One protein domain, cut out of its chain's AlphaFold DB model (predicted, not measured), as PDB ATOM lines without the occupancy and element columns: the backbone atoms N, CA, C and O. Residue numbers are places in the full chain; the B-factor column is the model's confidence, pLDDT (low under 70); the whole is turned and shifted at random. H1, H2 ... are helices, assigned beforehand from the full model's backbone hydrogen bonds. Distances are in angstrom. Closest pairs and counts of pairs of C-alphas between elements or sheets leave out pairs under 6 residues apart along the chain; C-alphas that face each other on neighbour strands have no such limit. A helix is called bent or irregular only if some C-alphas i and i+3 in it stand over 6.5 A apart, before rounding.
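This is residues 13 to 187 of the 195 residues of an uncharacterized protein of Candidatus Heimdallarchaeota archaeon (UniProt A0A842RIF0). One very long helix, H7, runs nearly the whole length of a rod; H6 and then H5 lie along the first part of it, running back against it, and H4, H2 and H3 gather toward its other part, with H1 folded back on the first residues of H2. The hairpin of H6 and H7 makes one end of the rod, where residues 133 to 138 stick out. The printed part has 175 residues with seven named helices, H1 to H7 in order along the chain, and no named strand: the class is all helix. H2, H3, H4, H5 and H7 form an up-and-down bundle, each running against the one before it in the chain. The whole is loose, with a radius of gyration of the C-alphas of 21.2 A and spans of 76 by 32 by 27 A.

H7, residues 137 to 186, is 73.9 A long, from C-alpha 137 at (-62.730, -38.561, -7.946) to C-alpha 186 at (-0.413, -4.510, -28.506). Before it come H5, residues 101 to 118, 25.5 A long, and H6, residues 120 to 131, 17.5 A long. H6 is neither bent nor irregular, but only just: C-alphas 124 and 127 are 6.2 A apart. H4, residues 69 to 89, is 30.4 A long. H1, residues 13 to 21, begins at C-alpha 13 (-27.172, -11.808, -26.835); H2 holds residues 25 to 42 over 26.6 A, and H3 residues 57 to 67.

H7 touches H5 with residues 150 to 167 alone, opposite ways at a shallow tilt of 26 degrees; the closest C-alphas, of Ala 118 and Leu 153, are 5.1 A apart. With residues 139 to 150 alone H7 touches H6, its partner in a hairpin, closest at the C-alphas of Pro 121 and Ala 146, 5.2 A. H5 and H6 meet only through their link. H4 and H7 only just touch, with 3 pairs of C-alphas within 8 A, closest at Phe 80 and Trp 171, 7.1 A. H4, the hub, touches four helices. H4 and H5 are a hairpin, closest at the C-alphas of Gln 81 and Gly 101, 4.1 A. H3 and H4 are another, closest at the C-alphas of Ile 64 and Gly 71, 4.0 A. H2 touches H4 the same way at a shallow tilt of 29 degrees, closest at the C-alphas of Phe 35 and Lys 79, 6.8 A. H1 and H2 form a hairpin, closest at the C-alphas of Phe 19 and Gly 26, 4.5 A. Every O i to N i+4 pair is within hydrogen-bond range in H1, H2, H3 and H5, against 16 of 17 in H4, 6 of 8 in H6 and 45 of 46 in H7.

The C-alphas farthest apart, of Asn 135 and Asn 187, are 77.1 A apart. The printed part has no cut. The links H2 to H3 and H4 to H5 are long, with 14 and 11 residues. The mean pLDDT of the printed part is 89.3, and residues 130 to 137 are under 70.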
ATOM      1  N   TRP A  13     -25.747 -11.761 -26.496       93.25
ATOM      2  CA  TRP A  13     -27.172 -11.808 -26.835       93.25
ATOM      3  C   TRP A  13     -27.425 -12.477 -28.182       93.25
ATOM      4  O   TRP A  13     -28.384 -13.232 -28.317       93.25
ATOM      5  N   PHE A  14     -26.526 -12.275 -29.148       93.50
ATOM      6  CA  PHE A  14     -26.578 -12.968 -30.434       93.50
ATOM      7  C   PHE A  14     -26.539 -14.495 -30.260       93.50
ATOM      8  O   PHE A  14     -27.353 -15.212 -30.847       93.50
ATOM      9  N   TRP A  15     -25.636 -15.000 -29.416       91.19
ATOM     10  CA  TRP A  15     -25.508 -16.436 -29.154       91.19
ATOM     11  C   TRP A  15     -26.665 -16.993 -28.329       91.19
ATOM     12  O   TRP A  15     -27.126 -18.100 -28.606       91.19
ATOM     13  N   LEU A  16     -27.176 -16.222 -27.365       90.56
ATOM     14  CA  LEU A  16     -28.356 -16.605 -26.593       90.56
ATOM     15  C   LEU A  16     -29.593 -16.747 -27.492       90.56
ATOM     16  O   LEU A  16     -30.298 -17.747 -27.411       90.56
ATOM     17  N   ILE A  17     -29.835 -15.788 -28.387       92.88
ATOM     18  CA  ILE A  17     -30.941 -15.864 -29.354       92.88
ATOM     19  C   ILE A  17     -30.731 -17.048 -30.306       92.88
ATOM     20  O   ILE A  17     -31.660 -17.818 -30.551       92.88
ATOM     21  N   SER A  18     -29.501 -17.247 -30.789       88.75
ATOM     22  CA  SER A  18     -29.160 -18.372 -31.668       88.75
ATOM     23  C   SER A  18     -29.438 -19.726 -31.010       88.75
ATOM     24  O   SER A  18     -29.923 -20.637 -31.676       88.75
ATOM     25  N   PHE A  19     -29.177 -19.868 -29.707       88.25
ATOM     26  CA  PHE A  19     -29.511 -21.073 -28.943       88.25
ATOM     27  C   PHE A  19     -31.007 -21.409 -29.021       88.25
ATOM     28  O   PHE A  19     -31.348 -22.551 -29.333       88.25
ATOM     29  N   PHE A  20     -31.884 -20.421 -28.809       88.62
ATOM     30  CA  PHE A  20     -33.332 -20.624 -28.878       88.62
ATOM     31  C   PHE A  20     -33.815 -20.927 -30.302       88.62
ATOM     32  O   PHE A  20     -34.601 -21.851 -30.487       88.62
ATOM     33  N   LEU A  21     -33.307 -20.212 -31.314       91.00
ATOM     34  CA  LEU A  21     -33.713 -20.406 -32.715       91.00
ATOM     35  C   LEU A  21     -33.304 -21.767 -33.298       91.00
ATOM     36  O   LEU A  21     -33.904 -22.230 -34.261       91.00
ATOM     37  N   THR A  22     -32.277 -22.401 -32.734       90.75
ATOM     38  CA  THR A  22     -31.694 -23.648 -33.258       90.75
ATOM     39  C   THR A  22     -31.931 -24.854 -32.353       90.75
ATOM     40  O   THR A  22     -31.261 -25.876 -32.509       90.75
ATOM     41  N   PHE A  23     -32.846 -24.738 -31.382       83.69
ATOM     42  CA  PHE A  23     -33.168 -25.801 -30.423       83.69
ATOM     43  C   PHE A  23     -31.925 -26.409 -29.744       83.69
ATOM     44  O   PHE A  23     -31.833 -27.618 -29.548       83.69
ATOM     45  N   GLY A  24     -30.940 -25.577 -29.393       83.25
ATOM     46  CA  GLY A  24     -29.738 -26.019 -28.680       83.25
ATOM     47  C   GLY A  24     -28.474 -26.194 -29.525       83.25
ATOM     48  O   GLY A  24     -27.378 -26.078 -28.976       83.25
ATOM     49  N   ILE A  25     -28.571 -26.379 -30.847       89.06
ATOM     50  CA  ILE A  25     -27.387 -26.577 -31.713       89.06
ATOM     51  C   ILE A  25     -26.454 -25.359 -31.655       89.06
ATOM     52  O   ILE A  25     -25.236 -25.490 -31.524       89.06
ATOM     53  N   GLY A  26     -27.029 -24.157 -31.669       90.62
ATOM     54  CA  GLY A  26     -26.305 -22.894 -31.573       90.62
ATOM     55  C   GLY A  26     -25.475 -22.773 -30.297       90.62
ATOM     56  O   GLY A  26     -24.434 -22.123 -30.309       90.62
ATOM     57  N   TYR A  27     -25.866 -23.452 -29.216       89.38
ATOM     58  CA  TYR A  27     -25.082 -23.476 -27.985       89.38
ATOM     59  C   TYR A  27     -23.859 -24.401 -28.072       89.38
ATOM     60  O   TYR A  27     -22.801 -24.046 -27.557       89.38
ATOM     61  N   ILE A  28     -23.938 -25.528 -28.789       91.69
ATOM     62  CA  ILE A  28     -22.760 -26.375 -29.058       91.69
ATOM     63  C   ILE A  28     -21.747 -25.603 -29.915       91.69
ATOM     64  O   ILE A  28     -20.555 -25.582 -29.603       91.69
ATOM     65  N   ILE A  29     -22.226 -24.896 -30.944       93.69
ATOM     66  CA  ILE A  29     -21.393 -24.005 -31.769       93.69
ATOM     67  C   ILE A  29     -20.771 -22.904 -30.900       93.69
ATOM     68  O   ILE A  29     -19.573 -22.633 -30.999       93.69
ATOM     69  N   TYR A  30     -21.555 -22.303 -30.005       93.31
ATOM     70  CA  TYR A  30     -21.062 -21.296 -29.070       93.31
ATOM     71  C   TYR A  30     -19.968 -21.850 -28.145       93.31
ATOM     72  O   TYR A  30     -18.959 -21.184 -27.931       93.31
ATOM     73  N   LEU A  31     -20.109 -23.070 -27.617       93.88
ATOM     74  CA  LEU A  31     -19.060 -23.722 -26.825       93.88
ATOM     75  C   LEU A  31     -17.785 -23.947 -27.641       93.88
ATOM     76  O   LEU A  31     -16.707 -23.598 -27.165       93.88
ATOM     77  N   TYR A  32     -17.901 -24.457 -28.870       95.38
ATOM     78  CA  TYR A  32     -16.756 -24.636 -29.765       95.38
ATOM     79  C   TYR A  32     -15.995 -23.320 -29.980       95.38
ATOM     80  O   TYR A  32     -14.772 -23.279 -29.848       95.38
ATOM     81  N   ILE A  33     -16.722 -22.232 -30.246       94.56
ATOM     82  CA  ILE A  33     -16.134 -20.902 -30.435       94.56
ATOM     83  C   ILE A  33     -15.491 -20.393 -29.146       94.56
ATOM     84  O   ILE A  33     -14.397 -19.849 -29.212       94.56
ATOM     85  N   ASN A  34     -16.101 -20.609 -27.978       94.88
ATOM     86  CA  ASN A  34     -15.500 -20.210 -26.700       94.88
ATOM     87  C   ASN A  34     -14.171 -20.934 -26.430       94.88
ATOM     88  O   ASN A  34     -13.251 -20.324 -25.893       94.88
ATOM     89  N   PHE A  35     -14.046 -22.214 -26.796       96.19
ATOM     90  CA  PHE A  35     -12.772 -22.931 -26.680       96.19
ATOM     91  C   PHE A  35     -11.738 -22.445 -27.694       96.19
ATOM     92  O   PHE A  35     -10.566 -22.314 -27.357       96.19
ATOM     93  N   GLU A  36     -12.155 -22.134 -28.922       95.12
ATOM     94  CA  GLU A  36     -11.273 -21.503 -29.905       95.12
ATOM     95  C   GLU A  36     -10.755 -20.147 -29.403       95.12
ATOM     96  O   GLU A  36      -9.557 -19.881 -29.448       95.12
ATOM     97  N   ASP A  37     -11.647 -19.329 -28.853       93.94
ATOM     98  CA  ASP A  37     -11.356 -18.033 -28.246       93.94
ATOM     99  C   ASP A  37     -10.379 -18.177 -27.052       93.94
ATOM    100  O   ASP A  37      -9.400 -17.434 -26.944       93.94
ATOM    101  N   LEU A  38     -10.561 -19.191 -26.194       95.06
ATOM    102  CA  LEU A  38      -9.610 -19.536 -25.126       95.06
ATOM    103  C   LEU A  38      -8.239 -19.953 -25.675       95.06
ATOM    104  O   LEU A  38      -7.213 -19.493 -25.174       95.06
ATOM    105  N   ASN A  39      -8.193 -20.784 -26.712       95.06
ATOM    106  CA  ASN A  39      -6.933 -21.210 -27.324       95.06
ATOM    107  C   ASN A  39      -6.200 -20.034 -27.988       95.06
ATOM    108  O   ASN A  39      -4.971 -19.985 -27.986       95.06
ATOM    109  N   GLN A  40      -6.938 -19.068 -28.541       92.69
ATOM    110  CA  GLN A  40      -6.361 -17.852 -29.110       92.69
ATOM    111  C   GLN A  40      -5.777 -16.934 -28.038       92.69
ATOM    112  O   GLN A  40      -4.701 -16.380 -28.266       92.69
ATOM    113  N   LEU A  41      -6.411 -16.819 -26.863       91.75
ATOM    114  CA  LEU A  41      -5.836 -16.086 -25.727       91.75
ATOM    115  C   LEU A  41      -4.456 -16.622 -25.325       91.75
ATOM    116  O   LEU A  41      -3.587 -15.829 -24.960       91.75
ATOM    117  N   ASP A  42      -4.228 -17.934 -25.438       90.56
ATOM    118  CA  ASP A  42      -2.956 -18.555 -25.049       90.56
ATOM    119  C   ASP A  42      -1.781 -18.144 -25.946       90.56
ATOM    120  O   ASP A  42      -0.626 -18.199 -25.525       90.56
ATOM    121  N   ARG A  43      -2.072 -17.686 -27.173       88.69
ATOM    122  CA  ARG A  43      -1.075 -17.252 -28.166       88.69
ATOM    123  C   ARG A  43      -0.543 -15.843 -27.909       88.69
ATOM    124  O   ARG A  43       0.393 -15.407 -28.585       88.69
ATOM    125  N   TYR A  44      -1.143 -15.103 -26.979       85.69
ATOM    126  CA  TYR A  44      -0.688 -13.766 -26.613       85.69
ATOM    127  C   TYR A  44       0.398 -13.830 -25.532       85.69
ATOM    128  O   TYR A  44       0.398 -14.754 -24.717       85.69
ATOM    129  N   PRO A  45       1.335 -12.859 -25.501       81.12
ATOM    130  CA  PRO A  45       2.423 -12.860 -24.530       81.12
ATOM    131  C   PRO A  45       1.890 -12.935 -23.098       81.12
ATOM    132  O   PRO A  45       1.038 -12.140 -22.698       81.12
ATOM    133  N   LYS A  46       2.406 -13.891 -22.325       83.56
ATOM    134  CA  LYS A  46       2.036 -14.120 -20.928       83.56
ATOM    135  C   LYS A  46       3.254 -14.565 -20.120       83.56
ATOM    136  O   LYS A  46       4.177 -15.175 -20.653       83.56
ATOM    137  N   SER A  47       3.240 -14.256 -18.826       81.81
ATOM    138  CA  SER A  47       4.178 -14.810 -17.845       81.81
ATOM    139  C   SER A  47       4.062 -16.337 -17.770       81.81
ATOM    140  O   SER A  47       2.966 -16.881 -17.909       81.81
ATOM    141  N   GLN A  48       5.166 -17.020 -17.451       85.75
ATOM    142  CA  GLN A  48       5.195 -18.465 -17.168       85.75
ATOM    143  C   GLN A  48       4.290 -18.865 -15.989       85.75
ATOM    144  O   GLN A  48       3.866 -20.011 -15.899       85.75
ATOM    145  N   SER A  49       3.962 -17.923 -15.100       88.75
ATOM    146  CA  SER A  49       3.069 -18.148 -13.959       88.75
ATOM    147  C   SER A  49       1.579 -18.204 -14.323       88.75
ATOM    148  O   SER A  49       0.759 -18.479 -13.449       88.75
ATOM    149  N   ILE A  50       1.206 -17.900 -15.573       90.62
ATOM    150  CA  ILE A  50      -0.191 -17.870 -16.016       90.62
ATOM    151  C   ILE A  50      -0.567 -19.241 -16.601       90.62
ATOM    152  O   ILE A  50       0.038 -19.659 -17.595       90.62
ATOM    153  N   PRO A  51      -1.578 -19.932 -16.037       92.50
ATOM    154  CA  PRO A  51      -2.039 -21.220 -16.543       92.50
ATOM    155  C   PRO A  51      -2.435 -21.163 -18.021       92.50
ATOM    156  O   PRO A  51      -2.944 -20.149 -18.502       92.50
ATOM    157  N   SER A  52      -2.220 -22.263 -18.745       93.19
ATOM    158  CA  SER A  52      -2.631 -22.348 -20.147       93.19
ATOM    159  C   SER A  52      -4.150 -22.444 -20.288       93.19
ATOM    160  O   SER A  52      -4.803 -23.273 -19.638       93.19
ATOM    161  N   THR A  53      -4.696 -21.624 -21.186       93.31
ATOM    162  CA  THR A  53      -6.090 -21.676 -21.637       93.31
ATOM    163  C   THR A  53      -6.305 -22.681 -22.764       93.31
ATOM    164  O   THR A  53      -7.450 -22.904 -23.145       93.31
ATOM    165  N   GLU A  54      -5.242 -23.324 -23.258       93.81
ATOM    166  CA  GLU A  54      -5.331 -24.295 -24.343       93.81
ATOM    167  C   GLU A  54      -6.174 -25.510 -23.938       93.81
ATOM    168  O   GLU A  54      -6.093 -26.033 -22.816       93.81
ATOM    169  N   THR A  55      -7.024 -25.925 -24.869       93.06
ATOM    170  CA  THR A  55      -7.976 -27.021 -24.744       93.06
ATOM    171  C   THR A  55      -8.133 -27.742 -26.076       93.06
ATOM    172  O   THR A  55      -8.200 -27.115 -27.139       93.06
ATOM    173  N   ASP A  56      -8.253 -29.070 -26.026       93.50
ATOM    174  CA  ASP A  56      -8.635 -29.863 -27.192       93.50
ATOM    175  C   ASP A  56     -10.145 -29.732 -27.432       93.50
ATOM    176  O   ASP A  56     -10.970 -30.522 -26.965       93.50
ATOM    177  N   LYS A  57     -10.509 -28.668 -28.150       92.56
ATOM    178  CA  LYS A  57     -11.903 -28.357 -28.470       92.56
ATOM    179  C   LYS A  57     -12.590 -29.477 -29.257       92.56
ATOM    180  O   LYS A  57     -13.783 -29.682 -29.063       92.56
ATOM    181  N   ILE A  58     -11.871 -30.210 -30.114       93.06
ATOM    182  CA  ILE A  58     -12.459 -31.278 -30.938       93.06
ATOM    183  C   ILE A  58     -12.844 -32.449 -30.041       93.06
ATOM    184  O   ILE A  58     -13.987 -32.904 -30.098       93.06
ATOM    185  N   LEU A  59     -11.936 -32.877 -29.160       92.81
ATOM    186  CA  LEU A  59     -12.209 -33.933 -28.189       92.81
ATOM    187  C   LEU A  59     -13.397 -33.581 -27.283       92.81
ATOM    188  O   LEU A  59     -14.262 -34.424 -27.046       92.81
ATOM    189  N   ILE A  60     -13.482 -32.330 -26.816       92.38
ATOM    190  CA  ILE A  60     -14.593 -31.878 -25.965       92.38
ATOM    191  C   ILE A  60     -15.930 -31.930 -26.719       92.38
ATOM    192  O   ILE A  60     -16.922 -32.397 -26.160       92.38
ATOM    193  N   ILE A  61     -15.977 -31.498 -27.986       92.88
ATOM    194  CA  ILE A  61     -17.204 -31.592 -28.793       92.88
ATOM    195  C   ILE A  61     -17.589 -33.051 -29.048       92.88
ATOM    196  O   ILE A  61     -18.761 -33.395 -28.891       92.88
ATOM    197  N   ILE A  62     -16.631 -33.922 -29.376       92.94
ATOM    198  CA  ILE A  62     -16.888 -35.362 -29.528       92.94
ATOM    199  C   ILE A  62     -17.493 -35.924 -28.238       92.94
ATOM    200  O   ILE A  62     -18.494 -36.635 -28.288       92.94
ATOM    201  N   LEU A  63     -16.955 -35.553 -27.074       93.31
ATOM    202  CA  LEU A  63     -17.491 -35.998 -25.792       93.31
ATOM    203  C   LEU A  63     -18.924 -35.501 -25.554       93.31
ATOM    204  O   LEU A  63     -19.754 -36.278 -25.083       93.31
ATOM    205  N   ILE A  64     -19.241 -34.247 -25.897       93.81
ATOM    206  CA  ILE A  64     -20.616 -33.718 -25.833       93.81
ATOM    207  C   ILE A  64     -21.556 -34.555 -26.701       93.81
ATOM    208  O   ILE A  64     -22.630 -34.929 -26.239       93.81
ATOM    209  N   VAL A  65     -21.159 -34.887 -27.929       92.44
ATOM    210  CA  VAL A  65     -21.996 -35.674 -28.847       92.44
ATOM    211  C   VAL A  65     -22.193 -37.106 -28.339       92.44
ATOM    212  O   VAL A  65     -23.309 -37.614 -28.388       92.44
ATOM    213  N   LEU A  66     -21.144 -37.748 -27.814       94.75
ATOM    214  CA  LEU A  66     -21.204 -39.142 -27.359       94.75
ATOM    215  C   LEU A  66     -21.902 -39.323 -26.006       94.75
ATOM    216  O   LEU A  66     -22.525 -40.355 -25.773       94.75
ATOM    217  N   THR A  67     -21.784 -38.352 -25.098       93.94
ATOM    218  CA  THR A  67     -22.255 -38.486 -23.703       93.94
ATOM    219  C   THR A  67     -23.412 -37.550 -23.348       93.94
ATOM    220  O   THR A  67     -23.958 -37.623 -22.244       93.94
ATOM    221  N   GLY A  68     -23.794 -36.655 -24.262       90.81
ATOM    222  CA  GLY A  68     -24.872 -35.695 -24.072       90.81
ATOM    223  C   GLY A  68     -24.623 -34.772 -22.879       90.81
ATOM    224  O   GLY A  68     -23.648 -34.019 -22.834       90.81
ATOM    225  N   GLY A  69     -25.522 -34.833 -21.890       88.06
ATOM    226  CA  GLY A  69     -25.507 -33.947 -20.724       88.06
ATOM    227  C   GLY A  69     -24.204 -33.991 -19.919       88.06
ATOM    228  O   GLY A  69     -23.746 -32.946 -19.460       88.06
ATOM    229  N   ILE A  70     -23.559 -35.158 -19.798       92.62
ATOM    230  CA  ILE A  70     -22.284 -35.290 -19.068       92.62
ATOM    231  C   ILE A  70     -21.177 -34.499 -19.774       92.62
ATOM    232  O   ILE A  70     -20.432 -33.757 -19.131       92.62
ATOM    233  N   GLY A  71     -21.101 -34.591 -21.101       94.38
ATOM    234  CA  GLY A  71     -20.141 -33.831 -21.892       94.38
ATOM    235  C   GLY A  71     -20.370 -32.323 -21.792       94.38
ATOM    236  O   GLY A  71     -19.402 -31.571 -21.706       94.38
ATOM    237  N   ILE A  72     -21.630 -31.870 -21.707       93.94
ATOM    238  CA  ILE A  72     -21.956 -30.452 -21.470       93.94
ATOM    239  C   ILE A  72     -21.442 -29.994 -20.100       93.94
ATOM    240  O   ILE A  72     -20.858 -28.914 -20.003       93.94
ATOM    241  N   LEU A  73     -21.606 -30.807 -19.050       95.25
ATOM    242  CA  LEU A  73     -21.081 -30.494 -17.716       95.25
ATOM    243  C   LEU A  73     -19.560 -30.338 -17.735       95.25
ATOM    244  O   LEU A  73     -19.048 -29.343 -17.217       95.25
ATOM    245  N   LEU A  74     -18.842 -31.268 -18.375       95.62
ATOM    246  CA  LEU A  74     -17.389 -31.170 -18.502       95.62
ATOM    247  C   LEU A  74     -16.982 -29.932 -19.307       95.62
ATOM    248  O   LEU A  74     -16.089 -29.194 -18.894       95.62
ATOM    249  N   ALA A  75     -17.644 -29.674 -20.434       95.75
ATOM    250  CA  ALA A  75     -17.345 -28.518 -21.268       95.75
ATOM    251  C   ALA A  75     -17.544 -27.203 -20.502       95.75
ATOM    252  O   ALA A  75     -16.696 -26.313 -20.566       95.75
ATOM    253  N   HIS A  76     -18.620 -27.088 -19.721       95.31
ATOM    254  CA  HIS A  76     -18.833 -25.943 -18.846       95.31
ATOM    255  C   HIS A  76     -17.765 -25.826 -17.765       95.31
ATOM    256  O   HIS A  76     -17.221 -24.735 -17.585       95.31
ATOM    257  N   TYR A  77     -17.417 -26.922 -17.094       96.88
ATOM    258  CA  TYR A  77     -16.337 -26.912 -16.116       96.88
ATOM    259  C   TYR A  77     -15.048 -26.348 -16.724       96.88
ATOM    260  O   TYR A  77     -14.512 -25.360 -16.224       96.88
ATOM    261  N   VAL A  78     -14.598 -26.922 -17.845       97.06
ATOM    262  CA  VAL A  78     -13.343 -26.545 -18.505       97.06
ATOM    263  C   VAL A  78     -13.390 -25.097 -18.995       97.06
ATOM    264  O   VAL A  78     -12.472 -24.334 -18.699       97.06
ATOM    265  N   LYS A  79     -14.468 -24.689 -19.683       96.00
ATOM    266  CA  LYS A  79     -14.653 -23.318 -20.196       96.00
ATOM    267  C   LYS A  79     -14.483 -22.274 -19.090       96.00
ATOM    268  O   LYS A  79     -13.760 -21.289 -19.258       96.00
ATOM    269  N   PHE A  80     -15.180 -22.456 -17.973       97.50
ATOM    270  CA  PHE A  80     -15.167 -21.489 -16.879       97.50
ATOM    271  C   PHE A  80     -13.866 -21.556 -16.082       97.50
ATOM    272  O   PHE A  80     -13.280 -20.515 -15.796       97.50
ATOM    273  N   GLN A  81     -13.368 -22.759 -15.782       97.75
ATOM    274  CA  GLN A  81     -12.157 -22.938 -14.986       97.75
ATOM    275  C   GLN A  81     -10.924 -22.348 -15.678       97.75
ATOM    276  O   GLN A  81     -10.164 -21.616 -15.051       97.75
ATOM    277  N   LYS A  82     -10.760 -22.600 -16.982       96.81
ATOM    278  CA  LYS A  82      -9.616 -22.105 -17.759       96.81
ATOM    279  C   LYS A  82      -9.547 -20.579 -17.770       96.81
ATOM    280  O   LYS A  82      -8.483 -20.025 -17.505       96.81
ATOM    281  N   LEU A  83     -10.668 -19.897 -18.026       96.81
ATOM    282  CA  LEU A  83     -10.695 -18.432 -18.005       96.81
ATOM    283  C   LEU A  83     -10.497 -17.886 -16.587       96.81
ATOM    284  O   LEU A  83      -9.710 -16.964 -16.394       96.81
ATOM    285  N   HIS A  84     -11.190 -18.458 -15.601       96.75
ATOM    286  CA  HIS A  84     -11.069 -18.053 -14.204       96.75
ATOM    287  C   HIS A  84      -9.614 -18.112 -13.730       96.75
ATOM    288  O   HIS A  84      -9.105 -17.131 -13.187       96.75
ATOM    289  N   ASP A  85      -8.929 -19.230 -13.968       95.75
ATOM    290  CA  ASP A  85      -7.547 -19.412 -13.533       95.75
ATOM    291  C   ASP A  85      -6.611 -18.477 -14.297       95.75
ATOM    292  O   ASP A  85      -5.830 -17.755 -13.677       95.75
ATOM    293  N   TYR A  86      -6.753 -18.386 -15.621       94.81
ATOM    294  CA  TYR A  86      -5.982 -17.440 -16.426       94.81
ATOM    295  C   TYR A  86      -6.079 -16.007 -15.877       94.81
ATOM    296  O   TYR A  86      -5.055 -15.366 -15.640       94.81
ATOM    297  N   LEU A  87      -7.290 -15.518 -15.596       94.56
ATOM    298  CA  LEU A  87      -7.518 -14.164 -15.080       94.56
ATOM    299  C   LEU A  87      -7.043 -13.986 -13.634       94.56
ATOM    300  O   LEU A  87      -6.493 -12.940 -13.281       94.56
ATOM    301  N   LYS A  88      -7.213 -15.008 -12.792       93.75
ATOM    302  CA  LYS A  88      -6.790 -14.982 -11.389       93.75
ATOM    303  C   LYS A  88      -5.279 -14.809 -11.262       93.75
ATOM    304  O   LYS A  88      -4.839 -13.999 -10.442       93.75
ATOM    305  N   TYR A  89      -4.499 -15.522 -12.072       91.69
ATOM    306  CA  TYR A  89      -3.031 -15.470 -12.050       91.69
ATOM    307  C   TYR A  89      -2.442 -14.367 -12.942       91.69
ATOM    308  O   TYR A  89      -1.243 -14.097 -12.869       91.69
ATOM    309  N   HIS A  90      -3.266 -13.682 -13.740       89.62
ATOM    310  CA  HIS A  90      -2.809 -12.570 -14.564       89.62
ATOM    311  C   HIS A  90      -2.330 -11.380 -13.698       89.62
ATOM    312  O   HIS A  90      -3.019 -11.021 -12.730       89.62
ATOM    313  N   PRO A  91      -1.183 -10.736 -14.016       85.69
ATOM    314  CA  PRO A  91      -0.668  -9.597 -13.251       85.69
ATOM    315  C   PRO A  91      -1.567  -8.365 -13.387       85.69
ATOM    316  O   PRO A  91      -1.868  -7.697 -12.401       85.69
ATOM    317  N   ARG A  92      -2.061  -8.095 -14.602       86.19
ATOM    318  CA  ARG A  92      -3.047  -7.038 -14.839       86.19
ATOM    319  C   ARG A  92      -4.432  -7.534 -14.445       86.19
ATOM    320  O   ARG A  92      -4.976  -8.405 -15.125       86.19
ATOM    321  N   LYS A  93      -4.966  -7.000 -13.345       85.25
ATOM    322  CA  LYS A  93      -6.308  -7.322 -12.854       85.25
ATOM    323  C   LYS A  93      -7.379  -6.649 -13.701       85.25
ATOM    324  O   LYS A  93      -7.172  -5.569 -14.248       85.25
ATOM    325  N   GLN A  94      -8.503  -7.337 -13.809       85.56
ATOM    326  CA  GLN A  94      -9.689  -6.900 -14.529       85.56
ATOM    327  C   GLN A  94     -10.754  -6.417 -13.560       85.56
ATOM    328  O   GLN A  94     -10.738  -6.786 -12.385       85.56
ATOM    329  N   THR A  95     -11.689  -5.623 -14.068       82.19
ATOM    330  CA  THR A  95     -12.865  -5.208 -13.302       82.19
ATOM    331  C   THR A  95     -13.906  -6.317 -13.235       82.19
ATOM    332  O   THR A  95     -14.595  -6.453 -12.224       82.19
ATOM    333  N   GLN A  96     -14.032  -7.127 -14.290       86.75
ATOM    334  CA  GLN A  96     -15.009  -8.203 -14.330       86.75
ATOM    335  C   GLN A  96     -14.481  -9.474 -13.665       86.75
ATOM    336  O   GLN A  96     -13.368  -9.937 -13.911       86.75
ATOM    337  N   HIS A  97     -15.337 -10.074 -12.841       88.69
ATOM    338  CA  HIS A  97     -15.068 -11.359 -12.216       88.69
ATOM    339  C   HIS A  97     -15.636 -12.496 -13.071       88.69
ATOM    340  O   HIS A  97     -16.832 -12.528 -13.365       88.69
ATOM    341  N   CYS A  98     -14.786 -13.453 -13.441       93.06
ATOM    342  CA  CYS A  98     -15.223 -14.703 -14.051       93.06
ATOM    343  C   CYS A  98     -15.613 -15.690 -12.938       93.06
ATOM    344  O   CYS A  98     -14.817 -15.885 -12.021       93.06
ATOM    345  N   PRO A  99     -16.799 -16.318 -12.967       94.06
ATOM    346  CA  PRO A  99     -17.151 -17.326 -11.972       94.06
ATOM    347  C   PRO A  99     -16.331 -18.613 -12.169       94.06
ATOM    348  O   PRO A  99     -15.904 -18.934 -13.276       94.06
ATOM    349  N   SER A 100     -16.125 -19.371 -11.089       95.75
ATOM    350  CA  SER A 100     -15.338 -20.610 -11.131       95.75
ATOM    351  C   SER A 100     -16.023 -21.731 -11.923       95.75
ATOM    352  O   SER A 100     -17.257 -21.797 -12.004       95.75
ATOM    353  N   GLY A 101     -15.222 -22.665 -12.449       94.00
ATOM    354  CA  GLY A 101     -15.726 -23.834 -13.177       94.00
ATOM    355  C   GLY A 101     -16.637 -24.708 -12.330       94.00
ATOM    356  O   GLY A 101     -17.697 -25.134 -12.794       94.00
ATOM    357  N   LEU A 102     -16.288 -24.903 -11.056       95.75
ATOM    358  CA  LEU A 102     -17.112 -25.660 -10.114       95.75
ATOM    359  C   LEU A 102     -18.498 -25.028  -9.940       95.75
ATOM    360  O   LEU A 102     -19.504 -25.727 -10.047       95.75
ATOM    361  N   ARG A 103     -18.564 -23.704  -9.734       94.81
ATOM    362  CA  ARG A 103     -19.839 -22.988  -9.586       94.81
ATOM    363  C   ARG A 103     -20.698 -23.175 -10.833       94.81
ATOM    364  O   ARG A 103     -21.838 -23.609 -10.717       94.81
ATOM    365  N   ALA A 104     -20.152 -22.913 -12.020       93.38
ATOM    366  CA  ALA A 104     -20.894 -23.060 -13.273       93.38
ATOM    367  C   ALA A 104     -21.404 -24.494 -13.498       93.38
ATOM    368  O   ALA A 104     -22.549 -24.688 -13.912       93.38
ATOM    369  N   THR A 105     -20.592 -25.498 -13.167       95.06
ATOM    370  CA  THR A 105     -20.946 -26.918 -13.326       95.06
ATOM    371  C   THR A 105     -22.076 -27.326 -12.394       95.06
ATOM    372  O   THR A 105     -23.036 -27.942 -12.846       95.06
ATOM    373  N   ILE A 106     -22.007 -26.930 -11.119       95.56
ATOM    374  CA  ILE A 106     -23.052 -27.210 -10.127       95.56
ATOM    375  C   ILE A 106     -24.394 -26.649 -10.599       95.56
ATOM    376  O   ILE A 106     -25.386 -27.373 -10.631       95.56
ATOM    377  N   PHE A 107     -24.429 -25.385 -11.027       93.81
ATOM    378  CA  PHE A 107     -25.671 -24.788 -11.518       93.81
ATOM    379  C   PHE A 107     -26.164 -25.449 -12.804       93.81
ATOM    380  O   PHE A 107     -27.358 -25.673 -12.936       93.81
ATOM    381  N   THR A 108     -25.270 -25.836 -13.714       93.88
ATOM    382  CA  THR A 108     -25.654 -26.577 -14.927       93.88
ATOM    383  C   THR A 108     -26.286 -27.926 -14.586       93.88
ATOM    384  O   THR A 108     -27.321 -28.275 -15.151       93.88
ATOM    385  N   LEU A 109     -25.699 -28.660 -13.635       95.31
ATOM    386  CA  LEU A 109     -26.223 -29.934 -13.150       95.31
ATOM    387  C   LEU A 109     -27.615 -29.751 -12.543       95.31
ATOM    388  O   LEU A 109     -28.548 -30.436 -12.953       95.31
ATOM    389  N   PHE A 110     -27.779 -28.792 -11.626       94.38
ATOM    390  CA  PHE A 110     -29.076 -28.516 -11.009       94.38
ATOM    391  C   PHE A 110     -30.122 -28.069 -12.031       94.38
ATOM    392  O   PHE A 110     -31.243 -28.570 -11.985       94.38
ATOM    393  N   THR A 111     -29.771 -27.198 -12.982       92.94
ATOM    394  CA  THR A 111     -30.682 -26.812 -14.069       92.94
ATOM    395  C   THR A 111     -31.126 -28.046 -14.851       92.94
ATOM    396  O   THR A 111     -32.321 -28.212 -15.076       92.94
ATOM    397  N   GLY A 112     -30.198 -28.938 -15.211       90.38
ATOM    398  CA  GLY A 112     -30.501 -30.179 -15.928       90.38
ATOM    399  C   GLY A 112     -31.420 -31.113 -15.139       90.38
ATOM    400  O   GLY A 112     -32.445 -31.547 -15.661       90.38
ATOM    401  N   CYS A 113     -31.102 -31.373 -13.868       92.94
ATOM    402  CA  CYS A 113     -31.898 -32.236 -12.995       92.94
ATOM    403  C   CYS A 113     -33.307 -31.680 -12.760       92.94
ATOM    404  O   CYS A 113     -34.278 -32.413 -12.910       92.94
ATOM    405  N   ILE A 114     -33.439 -30.391 -12.429       92.50
ATOM    406  CA  ILE A 114     -34.748 -29.768 -12.189       92.50
ATOM    407  C   ILE A 114     -35.564 -29.709 -13.482       92.50
ATOM    408  O   ILE A 114     -36.755 -30.004 -13.452       92.50
ATOM    409  N   SER A 115     -34.928 -29.424 -14.622       88.06
ATOM    410  CA  SER A 115     -35.598 -29.476 -15.926       88.06
ATOM    411  C   SER A 115     -36.113 -30.879 -16.229       88.06
ATOM    412  O   SER A 115     -37.264 -31.023 -16.620       88.06
ATOM    413  N   ALA A 116     -35.307 -31.920 -16.000       88.44
ATOM    414  CA  ALA A 116     -35.721 -33.309 -16.193       88.44
ATOM    415  C   ALA A 116     -36.870 -33.706 -15.251       88.44
ATOM    416  O   ALA A 116     -37.839 -34.324 -15.687       88.44
ATOM    417  N   LEU A 117     -36.805 -33.305 -13.979       89.06
ATOM    418  CA  LEU A 117     -37.875 -33.549 -13.010       89.06
ATOM    419  C   LEU A 117     -39.162 -32.797 -13.365       89.06
ATOM    420  O   LEU A 117     -40.245 -33.331 -13.143       89.06
ATOM    421  N   ALA A 118     -39.071 -31.603 -13.955       87.94
ATOM    422  CA  ALA A 118     -40.237 -30.834 -14.391       87.94
ATOM    423  C   ALA A 118     -41.047 -31.547 -15.492       87.94
ATOM    424  O   ALA A 118     -42.233 -31.266 -15.650       87.94
ATOM    425  N   TRP A 119     -40.448 -32.512 -16.202       85.25
ATOM    426  CA  TRP A 119     -41.166 -33.379 -17.139       85.25
ATOM    427  C   TRP A 119     -41.935 -34.513 -16.456       85.25
ATOM    428  O   TRP A 119     -42.891 -35.018 -17.036       85.25
ATOM    429  N   VAL A 120     -41.575 -34.925 -15.236       86.31
ATOM    430  CA  VAL A 120     -42.232 -36.048 -14.533       86.31
ATOM    431  C   VAL A 120     -43.745 -35.833 -14.376       86.31
ATOM    432  O   VAL A 120     -44.500 -36.747 -14.705       86.31
ATOM    433  N   PRO A 121     -44.234 -34.645 -13.970       84.94
ATOM    434  CA  PRO A 121     -45.665 -34.355 -13.947       84.94
ATOM    435  C   PRO A 121     -46.352 -34.556 -15.291       84.94
ATOM    436  O   PRO A 121     -47.452 -35.091 -15.317       84.94
ATOM    437  N   PHE A 122     -45.708 -34.199 -16.403       80.88
ATOM    438  CA  PHE A 122     -46.269 -34.422 -17.734       80.88
ATOM    439  C   PHE A 122     -46.506 -35.918 -17.982       80.88
ATOM    440  O   PHE A 122     -47.620 -36.304 -18.326       80.88
ATOM    441  N   TRP A 123     -45.517 -36.767 -17.680       81.38
ATOM    442  CA  TRP A 123     -45.636 -38.228 -17.796       81.38
ATOM    443  C   TRP A 123     -46.714 -38.839 -16.897       81.38
ATOM    444  O   TRP A 123     -47.292 -39.857 -17.261       81.38
ATOM    445  N   ILE A 124     -46.990 -38.239 -15.736       79.31
ATOM    446  CA  ILE A 124     -48.056 -38.679 -14.819       79.31
ATOM    447  C   ILE A 124     -49.430 -38.200 -15.311       79.31
ATOM    448  O   ILE A 124     -50.410 -38.940 -15.247       79.31
ATOM    449  N   ILE A 125     -49.510 -36.974 -15.826       79.06
ATOM    450  CA  ILE A 125     -50.755 -36.353 -16.288       79.06
ATOM    451  C   ILE A 125     -51.270 -37.024 -17.565       79.06
ATOM    452  O   ILE A 125     -52.472 -37.255 -17.671       79.06
ATOM    453  N   THR A 126     -50.401 -37.378 -18.518       77.44
ATOM    454  CA  THR A 126     -50.806 -37.998 -19.794       77.44
ATOM    455  C   THR A 126     -51.679 -39.257 -19.629       77.44
ATOM    456  O   THR A 126     -52.776 -39.281 -20.195       77.44
ATOM    457  N   PRO A 127     -51.288 -40.287 -18.848       75.38
ATOM    458  CA  PRO A 127     -52.119 -41.470 -18.646       75.38
ATOM    459  C   PRO A 127     -53.383 -41.157 -17.839       75.38
ATOM    460  O   PRO A 127     -54.439 -41.708 -18.140       75.38
ATOM    461  N   ILE A 128     -53.316 -40.235 -16.872       74.31
ATOM    462  CA  ILE A 128     -54.485 -39.813 -16.090       74.31
ATOM    463  C   ILE A 128     -55.526 -39.161 -17.003       74.31
ATOM    464  O   ILE A 128     -56.679 -39.576 -16.978       74.31
ATOM    465  N   LEU A 129     -55.130 -38.222 -17.866       71.75
ATOM    466  CA  LEU A 129     -56.025 -37.606 -18.852       71.75
ATOM    467  C   LEU A 129     -56.608 -38.636 -19.826       71.75
ATOM    468  O   LEU A 129     -57.783 -38.541 -20.168       71.75
ATOM    469  N   SER A 130     -55.831 -39.647 -20.227       68.69
ATOM    470  CA  SER A 130     -56.340 -40.736 -21.074       68.69
ATOM    471  C   SER A 130     -57.325 -41.664 -20.344       68.69
ATOM    472  O   SER A 130     -58.260 -42.176 -20.954       68.69
ATOM    473  N   GLY A 131     -57.153 -41.848 -19.029       65.38
ATOM    474  CA  GLY A 131     -58.017 -42.656 -18.162       65.38
ATOM    475  C   GLY A 131     -59.214 -41.899 -17.578       65.38
ATOM    476  O   GLY A 131     -60.150 -42.529 -17.089       65.38
ATOM    477  N   PHE A 132     -59.227 -40.565 -17.673       58.16
ATOM    478  CA  PHE A 132     -60.295 -39.677 -17.188       58.16
ATOM    479  C   PHE A 132     -61.643 -39.875 -17.902       58.16
ATOM    480  O   PHE A 132     -62.648 -39.308 -17.484       58.16
ATOM    481  N   VAL A 133     -61.688 -40.733 -18.927       54.97
ATOM    482  CA  VAL A 133     -62.929 -41.268 -19.509       54.97
ATOM    483  C   VAL A 133     -63.723 -42.112 -18.487       54.97
ATOM    484  O   VAL A 133     -64.929 -42.272 -18.645       54.97
ATOM    485  N   ASN A 134     -63.105 -42.580 -17.392       55.34
ATOM    486  CA  ASN A 134     -63.762 -43.388 -16.358       55.34
ATOM    487  C   ASN A 134     -63.834 -42.655 -14.995       55.34
ATOM    488  O   ASN A 134     -62.933 -42.752 -14.164       55.34
ATOM    489  N   ASN A 135     -64.933 -41.920 -14.792       56.62
ATOM    490  CA  ASN A 135     -65.409 -41.191 -13.597       56.62
ATOM    491  C   ASN A 135     -64.946 -41.695 -12.201       56.62
ATOM    492  O   ASN A 135     -65.724 -42.327 -11.491       56.62
ATOM    493  N   ASN A 136     -63.745 -41.332 -11.735       65.44
ATOM    494  CA  ASN A 136     -63.325 -41.547 -10.340       65.44
ATOM    495  C   ASN A 136     -62.669 -40.287  -9.746       65.44
ATOM    496  O   ASN A 136     -61.662 -39.799 -10.256       65.44
ATOM    497  N   GLY A 137     -63.193 -39.792  -8.615       66.94
ATOM    498  CA  GLY A 137     -62.730 -38.561  -7.946       66.94
ATOM    499  C   GLY A 137     -61.263 -38.564  -7.485       66.94
ATOM    500  O   GLY A 137     -60.670 -37.502  -7.318       66.94
ATOM    501  N   MET A 138     -60.640 -39.742  -7.356       72.56
ATOM    502  CA  MET A 138     -59.215 -39.885  -7.029       72.56
ATOM    503  C   MET A 138     -58.292 -39.364  -8.150       72.56
ATOM    504  O   MET A 138     -57.210 -38.849  -7.862       72.56
ATOM    505  N   GLY A 139     -58.728 -39.425  -9.416       74.88
ATOM    506  CA  GLY A 139     -57.964 -38.905 -10.557       74.88
ATOM    507  C   GLY A 139     -57.794 -37.385 -10.510       74.88
ATOM    508  O   GLY A 139     -56.719 -36.872 -10.823       74.88
ATOM    509  N   THR A 140     -58.813 -36.662 -10.036       76.94
ATOM    510  CA  THR A 140     -58.795 -35.195  -9.929       76.94
ATOM    511  C   THR A 140     -57.794 -34.713  -8.886       76.94
ATOM    512  O   THR A 140     -57.042 -33.776  -9.149       76.94
ATOM    513  N   THR A 141     -57.718 -35.367  -7.724       80.69
ATOM    514  CA  THR A 141     -56.744 -35.001  -6.684       80.69
ATOM    515  C   THR A 141     -55.306 -35.226  -7.153       80.69
ATOM    516  O   THR A 141     -54.470 -34.341  -6.981       80.69
ATOM    517  N   ILE A 142     -55.016 -36.368  -7.793       82.44
ATOM    518  CA  ILE A 142     -53.671 -36.662  -8.321       82.44
ATOM    519  C   ILE A 142     -53.292 -35.655  -9.415       82.44
ATOM    520  O   ILE A 142     -52.168 -35.153  -9.418       82.44
ATOM    521  N   LEU A 143     -54.234 -35.304 -10.297       82.25
ATOM    522  CA  LEU A 143     -54.031 -34.289 -11.331       82.25
ATOM    523  C   LEU A 143     -53.674 -32.923 -10.729       82.25
ATOM    524  O   LEU A 143     -52.690 -32.316 -11.147       82.25
ATOM    525  N   ILE A 144     -54.422 -32.453  -9.725       84.75
ATOM    526  CA  ILE A 144     -54.152 -31.167  -9.060       84.75
ATOM    527  C   ILE A 144     -52.761 -31.166  -8.413       84.75
ATOM    528  O   ILE A 144     -51.999 -30.215  -8.599       84.75
ATOM    529  N   VAL A 145     -52.395 -32.233  -7.694       87.31
ATOM    530  CA  VAL A 145     -51.071 -32.349  -7.057       87.31
ATOM    531  C   VAL A 145     -49.954 -32.351  -8.103       87.31
ATOM    532  O   VAL A 145     -48.969 -31.632  -7.940       87.31
ATOM    533  N   ALA A 146     -50.117 -33.099  -9.199       87.44
ATOM    534  CA  ALA A 146     -49.147 -33.132 -10.289       87.44
ATOM    535  C   ALA A 146     -48.975 -31.750 -10.944       87.44
ATOM    536  O   ALA A 146     -47.844 -31.337 -11.200       87.44
ATOM    537  N   LEU A 147     -50.065 -31.007 -11.158       87.12
ATOM    538  CA  LEU A 147     -50.024 -29.651 -11.716       87.12
ATOM    539  C   LEU A 147     -49.298 -28.664 -10.793       87.12
ATOM    540  O   LEU A 147     -48.438 -27.921 -11.263       87.12
ATOM    541  N   ILE A 148     -49.595 -28.672  -9.489       90.31
ATOM    542  CA  ILE A 148     -48.916 -27.803  -8.512       90.31
ATOM    543  C   ILE A 148     -47.422 -28.133  -8.458       90.31
ATOM    544  O   ILE A 148     -46.583 -27.236  -8.528       90.31
ATOM    545  N   PHE A 149     -47.076 -29.419  -8.372       90.19
ATOM    546  CA  PHE A 149     -45.682 -29.851  -8.328       90.19
ATOM    547  C   PHE A 149     -44.932 -29.493  -9.620       90.19
ATOM    548  O   PHE A 149     -43.816 -28.978  -9.563       90.19
ATOM    549  N   GLY A 150     -45.565 -29.679 -10.781       89.38
ATOM    550  CA  GLY A 150     -45.016 -29.264 -12.071       89.38
ATOM    551  C   GLY A 150     -44.808 -27.761 -12.183       89.38
ATOM    552  O   GLY A 150     -43.759 -27.339 -12.663       89.38
ATOM    553  N   LEU A 151     -45.737 -26.952 -11.673       90.94
ATOM    554  CA  LEU A 151     -45.577 -25.500 -11.627       90.94
ATOM    555  C   LEU A 151     -44.367 -25.094 -10.774       90.94
ATOM    556  O   LEU A 151     -43.551 -24.288 -11.220       90.94
ATOM    557  N   LEU A 152     -44.217 -25.669  -9.576       93.19
ATOM    558  CA  LEU A 152     -43.092 -25.368  -8.684       93.19
ATOM    559  C   LEU A 152     -41.744 -25.757  -9.304       93.19
ATOM    560  O   LEU A 152     -40.801 -24.964  -9.277       93.19
ATOM    561  N   LEU A 153     -41.657 -26.947  -9.907       92.75
ATOM    562  CA  LEU A 153     -40.449 -27.386 -10.608       92.75
ATOM    563  C   LEU A 153     -40.152 -26.530 -11.842       92.75
ATOM    564  O   LEU A 153     -38.995 -26.185 -12.074       92.75
ATOM    565  N   GLY A 154     -41.179 -26.145 -12.601       90.00
ATOM    566  CA  GLY A 154     -41.047 -25.258 -13.754       90.00
ATOM    567  C   GLY A 154     -40.506 -23.882 -13.367       90.00
ATOM    568  O   GLY A 154     -39.560 -23.397 -13.987       90.00
ATOM    569  N   LEU A 155     -41.030 -23.281 -12.294       93.25
ATOM    570  CA  LEU A 155     -40.512 -22.019 -11.757       93.25
ATOM    571  C   LEU A 155     -39.053 -22.160 -11.302       93.25
ATOM    572  O   LEU A 155     -38.220 -21.329 -11.662       93.25
ATOM    573  N   GLY A 156     -38.720 -23.245 -10.596       93.38
ATOM    574  CA  GLY A 156     -37.340 -23.547 -10.208       93.38
ATOM    575  C   GLY A 156     -36.398 -23.688 -11.410       93.38
ATOM    576  O   GLY A 156     -35.303 -23.119 -11.404       93.38
ATOM    577  N   ALA A 157     -36.832 -24.382 -12.468       91.19
ATOM    578  CA  ALA A 157     -36.070 -24.538 -13.707       91.19
ATOM    579  C   ALA A 157     -35.804 -23.184 -14.380       91.19
ATOM    580  O   ALA A 157     -34.671 -22.907 -14.773       91.19
ATOM    581  N   ILE A 158     -36.818 -22.315 -14.459       92.31
ATOM    582  CA  ILE A 158     -36.699 -20.968 -15.035       92.31
ATOM    583  C   ILE A 158     -35.709 -20.122 -14.229       92.31
ATOM    584  O   ILE A 158     -34.808 -19.517 -14.812       92.31
ATOM    585  N   THR A 159     -35.816 -20.105 -12.897       95.44
ATOM    586  CA  THR A 159     -34.884 -19.359 -12.038       95.44
ATOM    587  C   THR A 159     -33.440 -19.825 -12.237       95.44
ATOM    588  O   THR A 159     -32.540 -18.999 -12.404       95.44
ATOM    589  N   LEU A 160     -33.209 -21.140 -12.281       94.25
ATOM    590  CA  LEU A 160     -31.879 -21.709 -12.514       94.25
ATOM    591  C   LEU A 160     -31.355 -21.424 -13.931       94.25
ATOM    592  O   LEU A 160     -30.170 -21.133 -14.099       94.25
ATOM    593  N   ALA A 161     -32.220 -21.438 -14.947       91.62
ATOM    594  CA  ALA A 161     -31.857 -21.094 -16.322       91.62
ATOM    595  C   ALA A 161     -31.458 -19.615 -16.464       91.62
ATOM    596  O   ALA A 161     -30.441 -19.306 -17.096       91.62
ATOM    597  N   ILE A 162     -32.196 -18.698 -15.826       94.94
ATOM    598  CA  ILE A 162     -31.836 -17.272 -15.756       94.94
ATOM    599  C   ILE A 162     -30.472 -17.121 -15.083       94.94
ATOM    600  O   ILE A 162     -29.591 -16.431 -15.596       94.94
ATOM    601  N   TYR A 163     -30.254 -17.816 -13.969       95.38
ATOM    602  CA  TYR A 163     -28.983 -17.758 -13.260       95.38
ATOM    603  C   TYR A 163     -27.806 -18.274 -14.107       95.38
ATOM    604  O   TYR A 163     -26.758 -17.631 -14.183       95.38
ATOM    605  N   LEU A 164     -27.981 -19.393 -14.815       93.94
ATOM    606  CA  LEU A 164     -26.970 -19.931 -15.730       93.94
ATOM    607  C   LEU A 164     -26.682 -18.984 -16.908       93.94
ATOM    608  O   LEU A 164     -25.537 -18.882 -17.365       93.94
ATOM    609  N   THR A 165     -27.699 -18.254 -17.367       94.25
ATOM    610  CA  THR A 165     -27.565 -17.192 -18.376       94.25
ATOM    611  C   THR A 165     -26.691 -16.056 -17.847       94.25
ATOM    612  O   THR A 165     -25.753 -15.641 -18.526       94.25
ATOM    613  N   VAL A 166     -26.915 -15.613 -16.604       95.88
ATOM    614  CA  VAL A 166     -26.085 -14.594 -15.938       95.88
ATOM    615  C   VAL A 166     -24.629 -15.048 -15.820       95.88
ATOM    616  O   VAL A 166     -23.726 -14.270 -16.125       95.88
ATOM    617  N   LEU A 167     -24.375 -16.304 -15.440       95.69
ATOM    618  CA  LEU A 167     -23.009 -16.836 -15.365       95.69
ATOM    619  C   LEU A 167     -22.304 -16.808 -16.729       95.69
ATOM    620  O   LEU A 167     -21.148 -16.392 -16.817       95.69
ATOM    621  N   ASN A 168     -22.989 -17.213 -17.804       95.00
ATOM    622  CA  ASN A 168     -22.416 -17.161 -19.151       95.00
ATOM    623  C   ASN A 168     -22.186 -15.721 -19.629       95.00
ATOM    624  O   ASN A 168     -21.166 -15.452 -20.263       95.00
ATOM    625  N   TYR A 169     -23.077 -14.792 -19.282       96.06
ATOM    626  CA  TYR A 169     -22.893 -13.372 -19.565       96.06
ATOM    627  C   TYR A 169     -21.655 -12.806 -18.852       96.06
ATOM    628  O   TYR A 169     -20.822 -12.160 -19.486       96.06
ATOM    629  N   GLN A 170     -21.485 -13.099 -17.558       96.31
ATOM    630  CA  GLN A 170     -20.308 -12.685 -16.784       96.31
ATOM    631  C   GLN A 170     -19.011 -13.241 -17.377       96.31
ATOM    632  O   GLN A 170     -18.038 -12.502 -17.530       96.31
ATOM    633  N   TRP A 171     -19.011 -14.518 -17.771       96.75
ATOM    634  CA  TRP A 171     -17.875 -15.133 -18.455       96.75
ATOM    635  C   TRP A 171     -17.535 -14.397 -19.755       96.75
ATOM    636  O   TRP A 171     -16.382 -14.020 -19.961       96.75
ATOM    637  N   GLN A 172     -18.537 -14.123 -20.598       96.25
ATOM    638  CA  GLN A 172     -18.329 -13.435 -21.874       96.25
ATOM    639  C   GLN A 172     -17.789 -12.019 -21.675       96.25
ATOM    640  O   GLN A 172     -16.916 -11.574 -22.420       96.25
ATOM    641  N   LYS A 173     -18.295 -11.310 -20.665       95.69
ATOM    642  CA  LYS A 173     -17.868  -9.950 -20.346       95.69
ATOM    643  C   LYS A 173     -16.413  -9.915 -19.869       95.69
ATOM    644  O   LYS A 173     -15.650  -9.089 -20.360       95.69
ATOM    645  N   ALA A 174     -16.013 -10.845 -19.000       95.94
ATOM    646  CA  ALA A 174     -14.625 -10.978 -18.547       95.94
ATOM    647  C   ALA A 174     -13.666 -11.331 -19.699       95.94
ATOM    648  O   ALA A 174     -12.593 -10.738 -19.837       95.94
ATOM    649  N   TYR A 175     -14.078 -12.242 -20.587       96.00
ATOM    650  CA  TYR A 175     -13.324 -12.558 -21.800       96.00
ATOM    651  C   TYR A 175     -13.150 -11.323 -22.701       96.00
ATOM    652  O   TYR A 175     -12.027 -10.983 -23.079       96.00
ATOM    653  N   ASN A 176     -14.241 -10.612 -23.006       95.31
ATOM    654  CA  ASN A 176     -14.204  -9.430 -23.868       95.31
ATOM    655  C   ASN A 176     -13.334  -8.310 -23.274       95.31
ATOM    656  O   ASN A 176     -12.552  -7.705 -24.006       95.31
ATOM    657  N   GLU A 177     -13.405  -8.072 -21.959       94.44
ATOM    658  CA  GLU A 177     -12.518  -7.126 -21.271       94.44
ATOM    659  C   GLU A 177     -11.045  -7.538 -21.434       94.44
ATOM    660  O   GLU A 177     -10.181  -6.692 -21.667       94.44
ATOM    661  N   ARG A 178     -10.730  -8.843 -21.385       93.75
ATOM    662  CA  ARG A 178      -9.347  -9.309 -21.600       93.75
ATOM    663  C   ARG A 178      -8.869  -9.014 -23.002       93.75
ATOM    664  O   ARG A 178      -7.754  -8.523 -23.166       93.75
ATOM    665  N   VAL A 179      -9.713  -9.304 -23.982       93.12
ATOM    666  CA  VAL A 179      -9.435  -9.012 -25.384       93.12
ATOM    667  C   VAL A 179      -9.187  -7.517 -25.575       93.12
ATOM    668  O   VAL A 179      -8.177  -7.156 -26.169       93.12
ATOM    669  N   GLN A 180     -10.028  -6.643 -25.017       91.31
ATOM    670  CA  GLN A 180      -9.834  -5.190 -25.091       91.31
ATOM    671  C   GLN A 180      -8.492  -4.746 -24.504       91.31
ATOM    672  O   GLN A 180      -7.763  -3.986 -25.139       91.31
ATOM    673  N   LEU A 181      -8.136  -5.235 -23.314       90.75
ATOM    674  CA  LEU A 181      -6.859  -4.898 -22.682       90.75
ATOM    675  C   LEU A 181      -5.666  -5.369 -23.518       90.75
ATOM    676  O   LEU A 181      -4.716  -4.614 -23.694       90.75
ATOM    677  N   LEU A 182      -5.733  -6.580 -24.078       90.00
ATOM    678  CA  LEU A 182      -4.695  -7.110 -24.961       90.00
ATOM    679  C   LEU A 182      -4.565  -6.301 -26.254       90.00
ATOM    680  O   LEU A 182      -3.449  -6.064 -26.714       90.00
ATOM    681  N   LEU A 183      -5.679  -5.869 -26.844       87.94
ATOM    682  CA  LEU A 183      -5.661  -5.035 -28.044       87.94
ATOM    683  C   LEU A 183      -5.028  -3.668 -27.761       87.94
ATOM    684  O   LEU A 183      -4.176  -3.239 -28.534       87.94
ATOM    685  N   LYS A 184      -5.353  -3.042 -26.623       86.25
ATOM    686  CA  LYS A 184      -4.717  -1.793 -26.165       86.25
ATOM    687  C   LYS A 184      -3.220  -1.970 -25.887       86.25
ATOM    688  O   LYS A 184      -2.421  -1.124 -26.262       86.25
ATOM    689  N   GLU A 185      -2.819  -3.079 -25.265       86.56
ATOM    690  CA  GLU A 185      -1.407  -3.378 -24.963       86.56
ATOM    691  C   GLU A 185      -0.559  -3.598 -26.222       86.56
ATOM    692  O   GLU A 185       0.621  -3.257 -26.237       86.56
ATOM    693  N   ASN A 186      -1.137  -4.184 -27.275       82.38
ATOM    694  CA  ASN A 186      -0.413  -4.510 -28.506       82.38
ATOM    695  C   ASN A 186      -0.573  -3.451 -29.611       82.38
ATOM    696  O   ASN A 186       0.068  -3.583 -30.653       82.38
ATOM    697  N   ASN A 187      -1.411  -2.428 -29.417       82.12
ATOM    698  CA  ASN A 187      -1.611  -1.353 -30.384       82.12
ATOM    699  C   ASN A 187      -1.710   0.013 -29.672       82.12
ATOM    700  O   ASN A 187      -2.779   0.353 -29.165       82.12
TER     701      ASN A 187